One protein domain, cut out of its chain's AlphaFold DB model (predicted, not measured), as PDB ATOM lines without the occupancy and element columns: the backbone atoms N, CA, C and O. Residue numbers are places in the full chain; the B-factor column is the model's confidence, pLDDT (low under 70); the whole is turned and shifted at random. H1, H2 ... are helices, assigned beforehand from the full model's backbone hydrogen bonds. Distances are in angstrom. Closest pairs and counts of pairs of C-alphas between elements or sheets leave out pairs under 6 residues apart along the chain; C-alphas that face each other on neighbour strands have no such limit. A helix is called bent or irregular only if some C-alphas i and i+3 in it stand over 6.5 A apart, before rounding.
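What this domain is: This is residues 317 to 378 and 414 to 449 of the 1083 residues of an uncharacterized protein of Leucoagaricus sp. SymC.cos (UniProt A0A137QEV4). Helices H3 and H5 make a wide, uneven U: H3 runs out, the short H4 makes the turn, and the much longer H5 folds back past H3, near it but with a gap between. H1 and H2 lie on one side of this U, H1 packed on residues 364 to 368 of H5, while H6 packs on residues 369 to 376 of H5 at the open end, and H7 sits off by itself after a long stretch with no named element. The printed part has 98 residues with seven named helices, H1 to H7 in order along the chain, and no named strand; the class is all helix, with 66 residues in helices. It is compact, with a radius of gyration of the C-alphas of 14.5 A and spans of 42 by 29 by 23 A.

Where its parts are: H1 is residues 318 to 321, beginning at C-alpha 318 at (39.009, 5.170, -49.701), and H2 is residues 325 to 328. H3, residues 337 to 347, is 15.6 A long. H4, residues 349 to 353, is irregular: C-alphas 349 and 352 are 7.3 A apart. H5, residues 355 to 377, is the longest helix at 33.2 A and begins at C-alpha 355 at (51.866, -8.480, -63.067). After the cut come H6, residues 416 to 423, 10.7 A long, and H7, residues 438 to 448, 15.3 A long, ending at C-alpha 448 at (59.539, 0.691, -42.050).

How they stand to each other: H1 touches H5, the closest C-alphas being those of Phe 320 and Tyr 365, 6.4 A apart. H1 and H2 are close but not clearly touching, with the C-alphas of Phe 321 and Asp 328 closest at 5.8 A. H2 and H3 are also close but not clearly touching, at 6.6 A between the C-alphas of Phe 327 and Leu 344. H3 and H5 are near each other, with 5 pairs of C-alphas within 10 A. H3 and H4 meet only through their link. H5 and H6 touch at a steep tilt of 53 degrees, the same way; the closest C-alphas are those of Phe 373 and Ile 420, 6.2 A. H3 and H6 only just touch, with 3 pairs of C-alphas within 8 A, about perpendicular at 73 degrees; the closest are those of Val 337 and Asp 421, 6.5 A. H7 is apart from H3, H5 and H6, among others. In H5, H6 and H7 every O i to N i+4 pair is within hydrogen-bond range, in H3 6 of 7, and in H4 0 of 1, beside 1 of 2 O i to N i+3 pairs; H1 and H2 are too short for an O i to N i+4 pair.

The domain as a whole: The C-alphas of Glu 353 and Asp 436, the two farthest apart, are 42.2 A from each other. Residues 379 to 413 are not printed, and C-alphas 378 and 414 are 17.7 A apart across this cut. The link from H6 to H7, 14 residues, is long. Residues 352 to 357, of which 355 to 357 belong to H5, stand free. The mean pLDDT of the printed part is 71.8, and 26 residues are under 70, among them 347 to 357 and 425 to 434.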
ATOM      1  N   ILE A 317      41.847   8.063 -51.158       79.81
ATOM      2  CA  ILE A 317      42.376   6.777 -50.666       79.81
ATOM      3  C   ILE A 317      41.277   5.725 -50.459       79.81
ATOM      4  O   ILE A 317      41.440   4.576 -50.871       79.81
ATOM      5  N   ASP A 318      40.136   6.092 -49.880       79.94
ATOM      6  CA  ASP A 318      39.009   5.170 -49.701       79.94
ATOM      7  C   ASP A 318      38.347   4.843 -51.052       79.94
ATOM      8  O   ASP A 318      38.002   3.694 -51.311       79.94
ATOM      9  N   THR A 319      38.306   5.810 -51.973       83.38
ATOM     10  CA  THR A 319      37.903   5.651 -53.387       83.38
ATOM     11  C   THR A 319      38.910   4.837 -54.225       83.38
ATOM     12  O   THR A 319      38.612   4.399 -55.344       83.38
ATOM     13  N   PHE A 320      40.123   4.601 -53.713       83.19
ATOM     14  CA  PHE A 320      41.035   3.593 -54.250       83.19
ATOM     15  C   PHE A 320      40.713   2.204 -53.684       83.19
ATOM     16  O   PHE A 320      40.495   1.275 -54.463       83.19
ATOM     17  N   PHE A 321      40.641   2.056 -52.356       80.88
ATOM     18  CA  PHE A 321      40.448   0.746 -51.724       80.88
ATOM     19  C   PHE A 321      39.049   0.147 -51.928       80.88
ATOM     20  O   PHE A 321      38.946  -1.072 -52.019       80.88
ATOM     21  N   SER A 322      37.996   0.953 -52.103       81.19
ATOM     22  CA  SER A 322      36.626   0.471 -52.363       81.19
ATOM     23  C   SER A 322      36.496  -0.404 -53.620       81.19
ATOM     24  O   SER A 322      35.606  -1.250 -53.700       81.19
ATOM     25  N   LYS A 323      37.428  -0.263 -54.575       79.62
ATOM     26  CA  LYS A 323      37.549  -1.106 -55.782       79.62
ATOM     27  C   LYS A 323      37.951  -2.551 -55.459       79.62
ATOM     28  O   LYS A 323      37.719  -3.442 -56.268       79.62
ATOM     29  N   TYR A 324      38.499  -2.780 -54.268       78.50
ATOM     30  CA  TYR A 324      38.871  -4.075 -53.706       78.50
ATOM     31  C   TYR A 324      37.891  -4.412 -52.573       78.50
ATOM     32  O   TYR A 324      38.253  -4.440 -51.398       78.50
ATOM     33  N   SER A 325      36.616  -4.608 -52.914       71.75
ATOM     34  CA  SER A 325      35.515  -4.642 -51.936       71.75
ATOM     35  C   SER A 325      35.576  -5.801 -50.926       71.75
ATOM     36  O   SER A 325      34.932  -5.728 -49.882       71.75
ATOM     37  N   GLU A 326      36.359  -6.853 -51.183       74.44
ATOM     38  CA  GLU A 326      36.673  -7.918 -50.212       74.44
ATOM     39  C   GLU A 326      37.772  -7.519 -49.213       74.44
ATOM     40  O   GLU A 326      37.786  -7.993 -48.076       74.44
ATOM     41  N   PHE A 327      38.679  -6.627 -49.619       78.75
ATOM     42  CA  PHE A 327      39.704  -6.053 -48.753       78.75
ATOM     43  C   PHE A 327      39.135  -4.898 -47.923       78.75
ATOM     44  O   PHE A 327      39.283  -4.909 -46.706       78.75
ATOM     45  N   ASP A 328      38.426  -3.938 -48.532       76.12
ATOM     46  CA  ASP A 328      37.955  -2.732 -47.828       76.12
ATOM     47  C   ASP A 328      36.978  -3.030 -46.673       76.12
ATOM     48  O   ASP A 328      36.997  -2.331 -45.661       76.12
ATOM     49  N   LYS A 329      36.200  -4.120 -46.762       75.56
ATOM     50  CA  LYS A 329      35.351  -4.629 -45.662       75.56
ATOM     51  C   LYS A 329      36.143  -5.082 -44.428       75.56
ATOM     52  O   LYS A 329      35.613  -5.035 -43.324       75.56
ATOM     53  N   ASN A 330      37.381  -5.537 -44.622       73.38
ATOM     54  CA  ASN A 330      38.247  -6.136 -43.598       73.38
ATOM     55  C   ASN A 330      39.482  -5.265 -43.274       73.38
ATOM     56  O   ASN A 330      40.341  -5.647 -42.480       73.38
ATOM     57  N   ARG A 331      39.589  -4.098 -43.917       74.94
ATOM     58  CA  ARG A 331      40.715  -3.163 -43.861       74.94
ATOM     59  C   ARG A 331      40.671  -2.343 -42.575       74.94
ATOM     60  O   ARG A 331      39.792  -1.504 -42.392       74.94
ATOM     61  N   ASP A 332      41.677  -2.513 -41.722       75.44
ATOM     62  CA  ASP A 332      41.885  -1.620 -40.581       75.44
ATOM     63  C   ASP A 332      42.353  -0.238 -41.069       75.44
ATOM     64  O   ASP A 332      43.511  -0.033 -41.449       75.44
ATOM     65  N   ARG A 333      41.419   0.719 -41.061       75.88
ATOM     66  CA  ARG A 333      41.643   2.105 -41.490       75.88
ATOM     67  C   ARG A 333      42.504   2.917 -40.509       75.88
ATOM     68  O   ARG A 333      42.888   4.029 -40.857       75.88
ATOM     69  N   THR A 334      42.832   2.389 -39.324       71.06
ATOM     70  CA  THR A 334      43.735   3.045 -38.355       71.06
ATOM     71  C   THR A 334      45.219   2.800 -38.646       71.06
ATOM     72  O   THR A 334      46.076   3.549 -38.174       71.06
ATOM     73  N   LEU A 335      45.543   1.781 -39.450       74.06
ATOM     74  CA  LEU A 335      46.912   1.499 -39.883       74.06
ATOM     75  C   LEU A 335      47.388   2.518 -40.926       74.06
ATOM     76  O   LEU A 335      46.591   3.027 -41.708       74.06
ATOM     77  N   SER A 336      48.705   2.730 -41.003       76.56
ATOM     78  CA  SER A 336      49.348   3.494 -42.088       76.56
ATOM     79  C   SER A 336      48.871   3.019 -43.464       76.56
ATOM     80  O   SER A 336      48.789   1.810 -43.711       76.56
ATOM     81  N   VAL A 337      48.611   3.938 -44.393       78.88
ATOM     82  CA  VAL A 337      48.094   3.610 -45.733       78.88
ATOM     83  C   VAL A 337      49.070   2.696 -46.499       78.88
ATOM     84  O   VAL A 337      48.652   1.756 -47.182       78.88
ATOM     85  N   ALA A 338      50.382   2.858 -46.290       74.75
ATOM     86  CA  ALA A 338      51.392   1.944 -46.835       74.75
ATOM     87  C   ALA A 338      51.364   0.543 -46.186       74.75
ATOM     88  O   ALA A 338      51.746  -0.440 -46.826       74.75
ATOM     89  N   THR A 339      50.897   0.409 -44.940       77.94
ATOM     90  CA  THR A 339      50.634  -0.894 -44.308       77.94
ATOM     91  C   THR A 339      49.388  -1.548 -44.906       77.94
ATOM     92  O   THR A 339      49.459  -2.727 -45.253       77.94
ATOM     93  N   GLN A 340      48.311  -0.784 -45.127       79.31
ATOM     94  CA  GLN A 340      47.083  -1.258 -45.784       79.31
ATOM     95  C   GLN A 340      47.391  -1.823 -47.188       79.31
ATOM     96  O   GLN A 340      47.055  -2.969 -47.489       79.31
ATOM     97  N   LEU A 341      48.153  -1.098 -48.020       79.94
ATOM     98  CA  LEU A 341      48.595  -1.592 -49.337       79.94
ATOM     99  C   LEU A 341      49.445  -2.878 -49.242       79.94
ATOM    100  O   LEU A 341      49.341  -3.775 -50.082       79.94
ATOM    101  N   ASN A 342      50.290  -2.998 -48.212       74.94
ATOM    102  CA  ASN A 342      51.090  -4.203 -47.979       74.94
ATOM    103  C   ASN A 342      50.265  -5.406 -47.488       74.94
ATOM    104  O   ASN A 342      50.735  -6.536 -47.637       74.94
ATOM    105  N   GLN A 343      49.073  -5.192 -46.924       77.19
ATOM    106  CA  GLN A 343      48.115  -6.254 -46.602       77.19
ATOM    107  C   GLN A 343      47.357  -6.699 -47.859       77.19
ATOM    108  O   GLN A 343      47.356  -7.893 -48.148       77.19
ATOM    109  N   LEU A 344      46.844  -5.761 -48.668       77.81
ATOM    110  CA  LEU A 344      46.204  -6.051 -49.962       77.81
ATOM    111  C   LEU A 344      47.102  -6.929 -50.858       77.81
ATOM    112  O   LEU A 344      46.685  -7.976 -51.346       77.81
ATOM    113  N   ARG A 345      48.392  -6.572 -50.971       72.56
ATOM    114  CA  ARG A 345      49.398  -7.348 -51.721       72.56
ATOM    115  C   ARG A 345      49.597  -8.789 -51.219       72.56
ATOM    116  O   ARG A 345      50.063  -9.626 -51.986       72.56
ATOM    117  N   LYS A 346      49.328  -9.067 -49.939       71.31
ATOM    118  CA  LYS A 346      49.446 -10.411 -49.346       71.31
ATOM    119  C   LYS A 346      48.169 -11.235 -49.486       71.31
ATOM    120  O   LYS A 346      48.266 -12.450 -49.553       71.31
ATOM    121  N   GLN A 347      47.002 -10.592 -49.476       69.06
ATOM    122  CA  GLN A 347      45.714 -11.281 -49.568       69.06
ATOM    123  C   GLN A 347      45.476 -11.842 -50.979       69.06
ATOM    124  O   GLN A 347      44.966 -12.948 -51.128       69.06
ATOM    125  N   GLU A 348      45.900 -11.116 -52.012       64.00
ATOM    126  CA  GLU A 348      45.790 -11.544 -53.410       64.00
ATOM    127  C   GLU A 348      47.076 -12.244 -53.900       64.00
ATOM    128  O   GLU A 348      47.849 -11.704 -54.692       64.00
ATOM    129  N   GLU A 349      47.324 -13.483 -53.460       50.72
ATOM    130  CA  GLU A 349      48.536 -14.243 -53.838       50.72
ATOM    131  C   GLU A 349      48.665 -14.540 -55.356       50.72
ATOM    132  O   GLU A 349      49.727 -14.949 -55.830       50.72
ATOM    133  N   TRP A 350      47.616 -14.296 -56.154       51.22
ATOM    134  CA  TRP A 350      47.561 -14.597 -57.595       51.22
ATOM    135  C   TRP A 350      48.139 -13.494 -58.515       51.22
ATOM    136  O   TRP A 350      48.230 -13.696 -59.728       51.22
ATOM    137  N   TRP A 351      48.614 -12.353 -57.990       55.94
ATOM    138  CA  TRP A 351      49.217 -11.285 -58.821       55.94
ATOM    139  C   TRP A 351      50.369 -11.764 -59.732       55.94
ATOM    140  O   TRP A 351      50.628 -11.147 -60.766       55.94
ATOM    141  N   GLY A 352      51.046 -12.867 -59.383       52.00
ATOM    142  CA  GLY A 352      52.212 -13.396 -60.103       52.00
ATOM    143  C   GLY A 352      51.971 -13.856 -61.549       52.00
ATOM    144  O   GLY A 352      52.926 -13.897 -62.320       52.00
ATOM    145  N   GLU A 353      50.730 -14.160 -61.947       47.34
ATOM    146  CA  GLU A 353      50.386 -14.448 -63.355       47.34
ATOM    147  C   GLU A 353      49.885 -13.204 -64.116       47.34
ATOM    148  O   GLU A 353      49.757 -13.237 -65.337       47.34
ATOM    149  N   ARG A 354      49.597 -12.095 -63.418       51.31
ATOM    150  CA  ARG A 354      48.992 -10.876 -63.987       51.31
ATOM    151  C   ARG A 354      49.679  -9.596 -63.494       51.31
ATOM    152  O   ARG A 354      49.026  -8.625 -63.116       51.31
ATOM    153  N   CYS A 355      51.013  -9.573 -63.557       53.19
ATOM    154  CA  CYS A 355      51.866  -8.480 -63.067       53.19
ATOM    155  C   CYS A 355      51.444  -7.069 -63.535       53.19
ATOM    156  O   CYS A 355      51.539  -6.121 -62.757       53.19
ATOM    157  N   GLY A 356      50.938  -6.917 -64.766       58.00
ATOM    158  CA  GLY A 356      50.455  -5.627 -65.288       58.00
ATOM    159  C   GLY A 356      49.250  -5.047 -64.529       58.00
ATOM    160  O   GLY A 356      49.116  -3.826 -64.416       58.00
ATOM    161  N   LEU A 357      48.403  -5.893 -63.931       62.78
ATOM    162  CA  LEU A 357      47.297  -5.430 -63.089       62.78
ATOM    163  C   LEU A 357      47.802  -4.882 -61.745       62.78
ATOM    164  O   LEU A 357      47.298  -3.867 -61.276       62.78
ATOM    165  N   TRP A 358      48.855  -5.473 -61.169       72.31
ATOM    166  CA  TRP A 358      49.499  -4.925 -59.970       72.31
ATOM    167  C   TRP A 358      50.211  -3.589 -60.254       72.31
ATOM    168  O   TRP A 358      50.138  -2.667 -59.444       72.31
ATOM    169  N   VAL A 359      50.843  -3.433 -61.424       69.81
ATOM    170  CA  VAL A 359      51.452  -2.152 -61.840       69.81
ATOM    171  C   VAL A 359      50.392  -1.056 -62.003       69.81
ATOM    172  O   VAL A 359      50.537   0.022 -61.430       69.81
ATOM    173  N   THR A 360      49.291  -1.335 -62.705       73.31
ATOM    174  CA  THR A 360      48.208  -0.349 -62.891       73.31
ATOM    175  C   THR A 360      47.415  -0.071 -61.607       73.31
ATOM    176  O   THR A 360      46.887   1.031 -61.445       73.31
ATOM    177  N   ALA A 361      47.369  -1.011 -60.656       75.06
ATOM    178  CA  ALA A 361      46.891  -0.762 -59.295       75.06
ATOM    179  C   ALA A 361      47.817   0.201 -58.530       75.06
ATOM    180  O   ALA A 361      47.339   1.151 -57.912       75.06
ATOM    181  N   LEU A 362      49.140   0.007 -58.613       76.69
ATOM    182  CA  LEU A 362      50.129   0.888 -57.981       76.69
ATOM    183  C   LEU A 362      50.124   2.313 -58.551       76.69
ATOM    184  O   LEU A 362      50.284   3.263 -57.784       76.69
ATOM    185  N   GLU A 363      49.924   2.486 -59.860       76.06
ATOM    186  CA  GLU A 363      49.776   3.820 -60.461       76.06
ATOM    187  C   GLU A 363      48.513   4.521 -59.926       76.06
ATOM    188  O   GLU A 363      48.615   5.613 -59.370       76.06
ATOM    189  N   LYS A 364      47.357   3.843 -59.919       77.69
ATOM    190  CA  LYS A 364      46.103   4.380 -59.347       77.69
ATOM    191  C   LYS A 364      46.199   4.689 -57.844       77.69
ATOM    192  O   LYS A 364      45.585   5.647 -57.376       77.69
ATOM    193  N   TYR A 365      46.973   3.912 -57.086       81.12
ATOM    194  CA  TYR A 365      47.270   4.183 -55.675       81.12
ATOM    195  C   TYR A 365      48.152   5.430 -55.499       81.12
ATOM    196  O   TYR A 365      47.908   6.249 -54.612       81.12
ATOM    197  N   ARG A 366      49.162   5.609 -56.362       78.00
ATOM    198  CA  ARG A 366      50.013   6.807 -56.366       78.00
ATOM    199  C   ARG A 366      49.194   8.063 -56.651       78.00
ATOM    200  O   ARG A 366      49.374   9.062 -55.958       78.00
ATOM    201  N   ASP A 367      48.294   8.005 -57.627       78.69
ATOM    202  CA  ASP A 367      47.423   9.131 -57.968       78.69
ATOM    203  C   ASP A 367      46.486   9.472 -56.800       78.69
ATOM    204  O   ASP A 367      46.347  10.640 -56.441       78.69
ATOM    205  N   ALA A 368      45.934   8.459 -56.119       81.31
ATOM    206  CA  ALA A 368      45.133   8.647 -54.911       81.31
ATOM    207  C   ALA A 368      45.919   9.305 -53.755       81.31
ATOM    208  O   ALA A 368      45.378  10.187 -53.090       81.31
ATOM    209  N   LEU A 369      47.197   8.954 -53.543       80.19
ATOM    210  CA  LEU A 369      48.072   9.636 -52.570       80.19
ATOM    211  C   LEU A 369      48.318  11.107 -52.936       80.19
ATOM    212  O   LEU A 369      48.259  11.969 -52.061       80.19
ATOM    213  N   VAL A 370      48.579  11.410 -54.212       79.88
ATOM    214  CA  VAL A 370      48.798  12.795 -54.671       79.88
ATOM    215  C   VAL A 370      47.520  13.623 -54.529       79.88
ATOM    216  O   VAL A 370      47.574  14.750 -54.041       79.88
ATOM    217  N   LEU A 371      46.361  13.060 -54.878       80.31
ATOM    218  CA  LEU A 371      45.064  13.705 -54.673       80.31
ATOM    219  C   LEU A 371      44.774  13.934 -53.182       80.31
ATOM    220  O   LEU A 371      44.381  15.037 -52.814       80.31
ATOM    221  N   GLN A 372      45.033  12.954 -52.310       81.06
ATOM    222  CA  GLN A 372      44.860  13.110 -50.861       81.06
ATOM    223  C   GLN A 372      45.774  14.199 -50.281       81.06
ATOM    224  O   GLN A 372      45.322  14.999 -49.461       81.06
ATOM    225  N   PHE A 373      47.037  14.263 -50.716       82.12
ATOM    226  CA  PHE A 373      47.968  15.321 -50.316       82.12
ATOM    227  C   PHE A 373      47.452  16.699 -50.752       82.12
ATOM    228  O   PHE A 373      47.334  17.600 -49.925       82.12
ATOM    229  N   ASN A 374      47.057  16.839 -52.020       82.00
ATOM    230  CA  ASN A 374      46.530  18.085 -52.579       82.00
ATOM    231  C   ASN A 374      45.238  18.548 -51.880       82.00
ATOM    232  O   ASN A 374      45.067  19.741 -51.647       82.00
ATOM    233  N   VAL A 375      44.350  17.620 -51.501       80.88
ATOM    234  CA  VAL A 375      43.135  17.910 -50.713       80.88
ATOM    235  C   VAL A 375      43.475  18.325 -49.276       80.88
ATOM    236  O   VAL A 375      42.836  19.221 -48.730       80.88
ATOM    237  N   SER A 376      44.498  17.716 -48.667       77.44
ATOM    238  CA  SER A 376      44.913  18.005 -47.284       77.44
ATOM    239  C   SER A 376      45.652  19.344 -47.141       77.44
ATOM    240  O   SER A 376      45.484  20.040 -46.140       77.44
ATOM    241  N   TYR A 377      46.485  19.693 -48.125       77.50
ATOM    242  CA  TYR A 377      47.491  20.756 -48.010       77.50
ATOM    243  C   TYR A 377      47.355  21.889 -49.037       77.50
ATOM    244  O   TYR A 377      47.978  22.934 -48.865       77.50
ATOM    245  N   GLY A 378      46.510  21.719 -50.056       74.19
ATOM    246  CA  GLY A 378      46.336  22.667 -51.153       74.19
ATOM    247  C   GLY A 378      47.249  22.384 -52.351       74.19
ATOM    248  O   GLY A 378      48.266  21.699 -52.253       74.19
ATOM    249  N   VAL A 414      61.305  14.793 -44.523       75.44
ATOM    250  CA  VAL A 414      60.075  14.155 -44.012       75.44
ATOM    251  C   VAL A 414      59.527  13.185 -45.062       75.44
ATOM    252  O   VAL A 414      59.655  13.412 -46.265       75.44
ATOM    253  N   ASN A 415      58.909  12.096 -44.610       78.88
ATOM    254  CA  ASN A 415      58.250  11.122 -45.474       78.88
ATOM    255  C   ASN A 415      56.820  11.570 -45.833       78.88
ATOM    256  O   ASN A 415      55.993  11.807 -44.953       78.88
ATOM    257  N   LEU A 416      56.500  11.613 -47.129       76.31
ATOM    258  CA  LEU A 416      55.175  12.012 -47.622       76.31
ATOM    259  C   LEU A 416      54.052  11.056 -47.185       76.31
ATOM    260  O   LEU A 416      52.925  11.505 -46.992       76.31
ATOM    261  N   VAL A 417      54.348   9.763 -46.993       74.94
ATOM    262  CA  VAL A 417      53.363   8.804 -46.459       74.94
ATOM    263  C   VAL A 417      52.959   9.193 -45.039       74.94
ATOM    264  O   VAL A 417      51.774   9.198 -44.730       74.94
ATOM    265  N   ASP A 418      53.918   9.600 -44.205       75.25
ATOM    266  CA  ASP A 418      53.661   9.931 -42.800       75.25
ATOM    267  C   ASP A 418      52.919  11.269 -42.643       75.25
ATOM    268  O   ASP A 418      52.178  11.450 -41.679       75.25
ATOM    269  N   MET A 419      53.046  12.183 -43.616       74.00
ATOM    270  CA  MET A 419      52.184  13.369 -43.706       74.00
ATOM    271  C   MET A 419      50.737  13.002 -44.058       74.00
ATOM    272  O   MET A 419      49.811  13.505 -43.428       74.00
ATOM    273  N   ILE A 420      50.526  12.105 -45.026       77.12
ATOM    274  CA  ILE A 420      49.180  11.662 -45.429       77.12
ATOM    275  C   ILE A 420      48.526  10.816 -44.320       77.12
ATOM    276  O   ILE A 420      47.350  11.003 -44.017       77.12
ATOM    277  N   ASP A 421      49.289   9.950 -43.648       76.94
ATOM    278  CA  ASP A 421      48.834   9.213 -42.462       76.94
ATOM    279  C   ASP A 421      48.437  10.165 -41.315       76.94
ATOM    280  O   ASP A 421      47.510   9.861 -40.561       76.94
ATOM    281  N   ALA A 422      49.101  11.323 -41.184       74.00
ATOM    282  CA  ALA A 422      48.741  12.357 -40.215       74.00
ATOM    283  C   ALA A 422      47.492  13.155 -40.635       74.00
ATOM    284  O   ALA A 422      46.624  13.391 -39.797       74.00
ATOM    285  N   SER A 423      47.340  13.529 -41.915       72.69
ATOM    286  CA  SER A 423      46.149  14.265 -42.376       72.69
ATOM    287  C   SER A 423      44.871  13.418 -42.352       72.69
ATOM    288  O   SER A 423      43.791  13.945 -42.091       72.69
ATOM    289  N   LEU A 424      44.992  12.098 -42.534       71.56
ATOM    290  CA  LEU A 424      43.895  11.134 -42.397       71.56
ATOM    291  C   LEU A 424      43.512  10.822 -40.936       71.56
ATOM    292  O   LEU A 424      42.469  10.210 -40.706       71.56
ATOM    293  N   ASN A 425      44.309  11.235 -39.943       69.94
ATOM    294  CA  ASN A 425      44.072  10.942 -38.526       69.94
ATOM    295  C   ASN A 425      43.904  12.225 -37.686       69.94
ATOM    296  O   ASN A 425      44.882  12.713 -37.120       69.94
ATOM    297  N   PRO A 426      42.665  12.713 -37.449       56.69
ATOM    298  CA  PRO A 426      42.386  13.917 -36.645       56.69
ATOM    299  C   PRO A 426      42.850  13.895 -35.172       56.69
ATOM    300  O   PRO A 426      42.611  14.852 -34.439       56.69
ATOM    301  N   ARG A 427      43.472  12.801 -34.711       54.28
ATOM    302  CA  ARG A 427      44.071  12.642 -33.372       54.28
ATOM    303  C   ARG A 427      45.609  12.625 -33.392       54.28
ATOM    304  O   ARG A 427      46.219  12.733 -32.333       54.28
ATOM    305  N   SER A 428      46.235  12.503 -34.563       57.06
ATOM    306  CA  SER A 428      47.688  12.382 -34.742       57.06
ATOM    307  C   SER A 428      48.298  13.744 -35.068       57.06
ATOM    308  O   SER A 428      48.622  14.046 -36.211       57.06
ATOM    309  N   GLN A 429      48.413  14.602 -34.054       53.81
ATOM    310  CA  GLN A 429      48.628  16.043 -34.244       53.81
ATOM    311  C   GLN A 429      50.060  16.462 -34.659       53.81
ATOM    312  O   GLN A 429      50.324  17.654 -34.787       53.81
ATOM    313  N   ALA A 430      50.976  15.513 -34.887       57.94
ATOM    314  CA  ALA A 430      52.329  15.767 -35.386       57.94
ATOM    315  C   ALA A 430      52.879  14.580 -36.199       57.94
ATOM    316  O   ALA A 430      52.585  13.418 -35.905       57.94
ATOM    317  N   VAL A 431      53.730  14.874 -37.184       60.75
ATOM    318  CA  VAL A 431      54.566  13.894 -37.888       60.75
ATOM    319  C   VAL A 431      55.617  13.368 -36.908       60.75
ATOM    320  O   VAL A 431      56.425  14.127 -36.382       60.75
ATOM    321  N   HIS A 432      55.612  12.058 -36.656       57.25
ATOM    322  CA  HIS A 432      56.403  11.446 -35.577       57.25
ATOM    323  C   HIS A 432      57.931  11.513 -35.802       57.25
ATOM    324  O   HIS A 432      58.695  11.402 -34.843       57.25
ATOM    325  N   TYR A 433      58.394  11.680 -37.045       61.00
ATOM    326  CA  TYR A 433      59.820  11.774 -37.362       61.00
ATOM    327  C   TYR A 433      60.101  12.850 -38.416       61.00
ATOM    328  O   TYR A 433      59.672  12.747 -39.565       61.00
ATOM    329  N   VAL A 434      60.881  13.850 -38.011       68.00
ATOM    330  CA  VAL A 434      61.629  14.752 -38.892       68.00
ATOM    331  C   VAL A 434      63.083  14.282 -38.879       68.00
ATOM    332  O   VAL A 434      63.590  13.912 -37.822       68.00
ATOM    333  N   PHE A 435      63.743  14.258 -40.037       72.31
ATOM    334  CA  PHE A 435      65.107  13.745 -40.173       72.31
ATOM    335  C   PHE A 435      66.096  14.861 -40.512       72.31
ATOM    336  O   PHE A 435      65.887  15.623 -41.456       72.31
ATOM    337  N   ASP A 436      67.229  14.883 -39.809       64.00
ATOM    338  CA  ASP A 436      68.320  15.848 -40.033       64.00
ATOM    339  C   ASP A 436      69.142  15.548 -41.303       64.00
ATOM    340  O   ASP A 436      70.048  16.295 -41.669       64.00
ATOM    341  N   SER A 437      68.879  14.422 -41.979       73.56
ATOM    342  CA  SER A 437      69.563  14.051 -43.220       73.56
ATOM    343  C   SER A 437      68.729  13.141 -44.124       73.56
ATOM    344  O   SER A 437      67.953  12.300 -43.665       73.56
ATOM    345  N   ALA A 438      68.984  13.239 -45.431       71.44
ATOM    346  CA  ALA A 438      68.417  12.342 -46.436       71.44
ATOM    347  C   ALA A 438      68.798  10.861 -46.218       71.44
ATOM    348  O   ALA A 438      68.027   9.976 -46.588       71.44
ATOM    349  N   LEU A 439      69.956  10.582 -45.599       72.94
ATOM    350  CA  LEU A 439      70.382   9.217 -45.269       72.94
ATOM    351  C   LEU A 439      69.468   8.604 -44.197       72.94
ATOM    352  O   LEU A 439      68.946   7.511 -44.390       72.94
ATOM    353  N   ALA A 440      69.197   9.340 -43.115       70.94
ATOM    354  CA  ALA A 440      68.316   8.871 -42.047       70.94
ATOM    355  C   ALA A 440      66.869   8.661 -42.537       70.94
ATOM    356  O   ALA A 440      66.243   7.661 -42.187       70.94
ATOM    357  N   LEU A 441      66.364   9.540 -43.416       77.06
ATOM    358  CA  LEU A 441      65.073   9.346 -44.090       77.06
ATOM    359  C   LEU A 441      65.070   8.091 -44.988       77.06
ATOM    360  O   LEU A 441      64.083   7.352 -45.016       77.06
ATOM    361  N   SER A 442      66.163   7.822 -45.712       72.38
ATOM    362  CA  SER A 442      66.325   6.608 -46.524       72.38
ATOM    363  C   SER A 442      66.277   5.347 -45.654       72.38
ATOM    364  O   SER A 442      65.455   4.464 -45.893       72.38
ATOM    365  N   ASP A 443      67.087   5.276 -44.599       73.19
ATOM    366  CA  ASP A 443      67.153   4.094 -43.730       73.19
ATOM    367  C   ASP A 443      65.825   3.849 -42.988       73.19
ATOM    368  O   ASP A 443      65.376   2.704 -42.854       73.19
ATOM    369  N   TYR A 444      65.128   4.914 -42.579       75.19
ATOM    370  CA  TYR A 444      63.784   4.837 -42.004       75.19
ATOM    371  C   TYR A 444      62.727   4.349 -43.009       75.19
ATOM    372  O   TYR A 444      61.962   3.431 -42.705       75.19
ATOM    373  N   THR A 445      62.671   4.914 -44.221       72.19
ATOM    374  CA  THR A 445      61.681   4.496 -45.237       72.19
ATOM    375  C   THR A 445      61.921   3.062 -45.717       72.19
ATOM    376  O   THR A 445      60.959   2.314 -45.912       72.19
ATOM    377  N   VAL A 446      63.187   2.633 -45.806       70.25
ATOM    378  CA  VAL A 446      63.578   1.249 -46.118       70.25
ATOM    379  C   VAL A 446      63.180   0.276 -45.006       70.25
ATOM    380  O   VAL A 446      62.561  -0.754 -45.287       70.25
ATOM    381  N   SER A 447      63.501   0.588 -43.747       63.56
ATOM    382  CA  SER A 447      63.235  -0.303 -42.607       63.56
ATOM    383  C   SER A 447      61.743  -0.426 -42.276       63.56
ATOM    384  O   SER A 447      61.246  -1.538 -42.090       63.56
ATOM    385  N   THR A 448      60.998   0.683 -42.283       61.16
ATOM    386  CA  THR A 448      59.539   0.691 -42.050       61.16
ATOM    387  C   THR A 448      58.722   0.194 -43.245       61.16
ATOM    388  O   THR A 448      57.530  -0.087 -43.103       61.16
ATOM    389  N   ARG A 449      59.342   0.093 -44.429       61.06
ATOM    390  CA  ARG A 449      58.703  -0.187 -45.727       61.06
ATOM    391  C   ARG A 449      57.612   0.817 -46.127       61.06
ATOM    392  O   ARG A 449      56.800   0.506 -47.003       61.06
TER     393      ARG A 449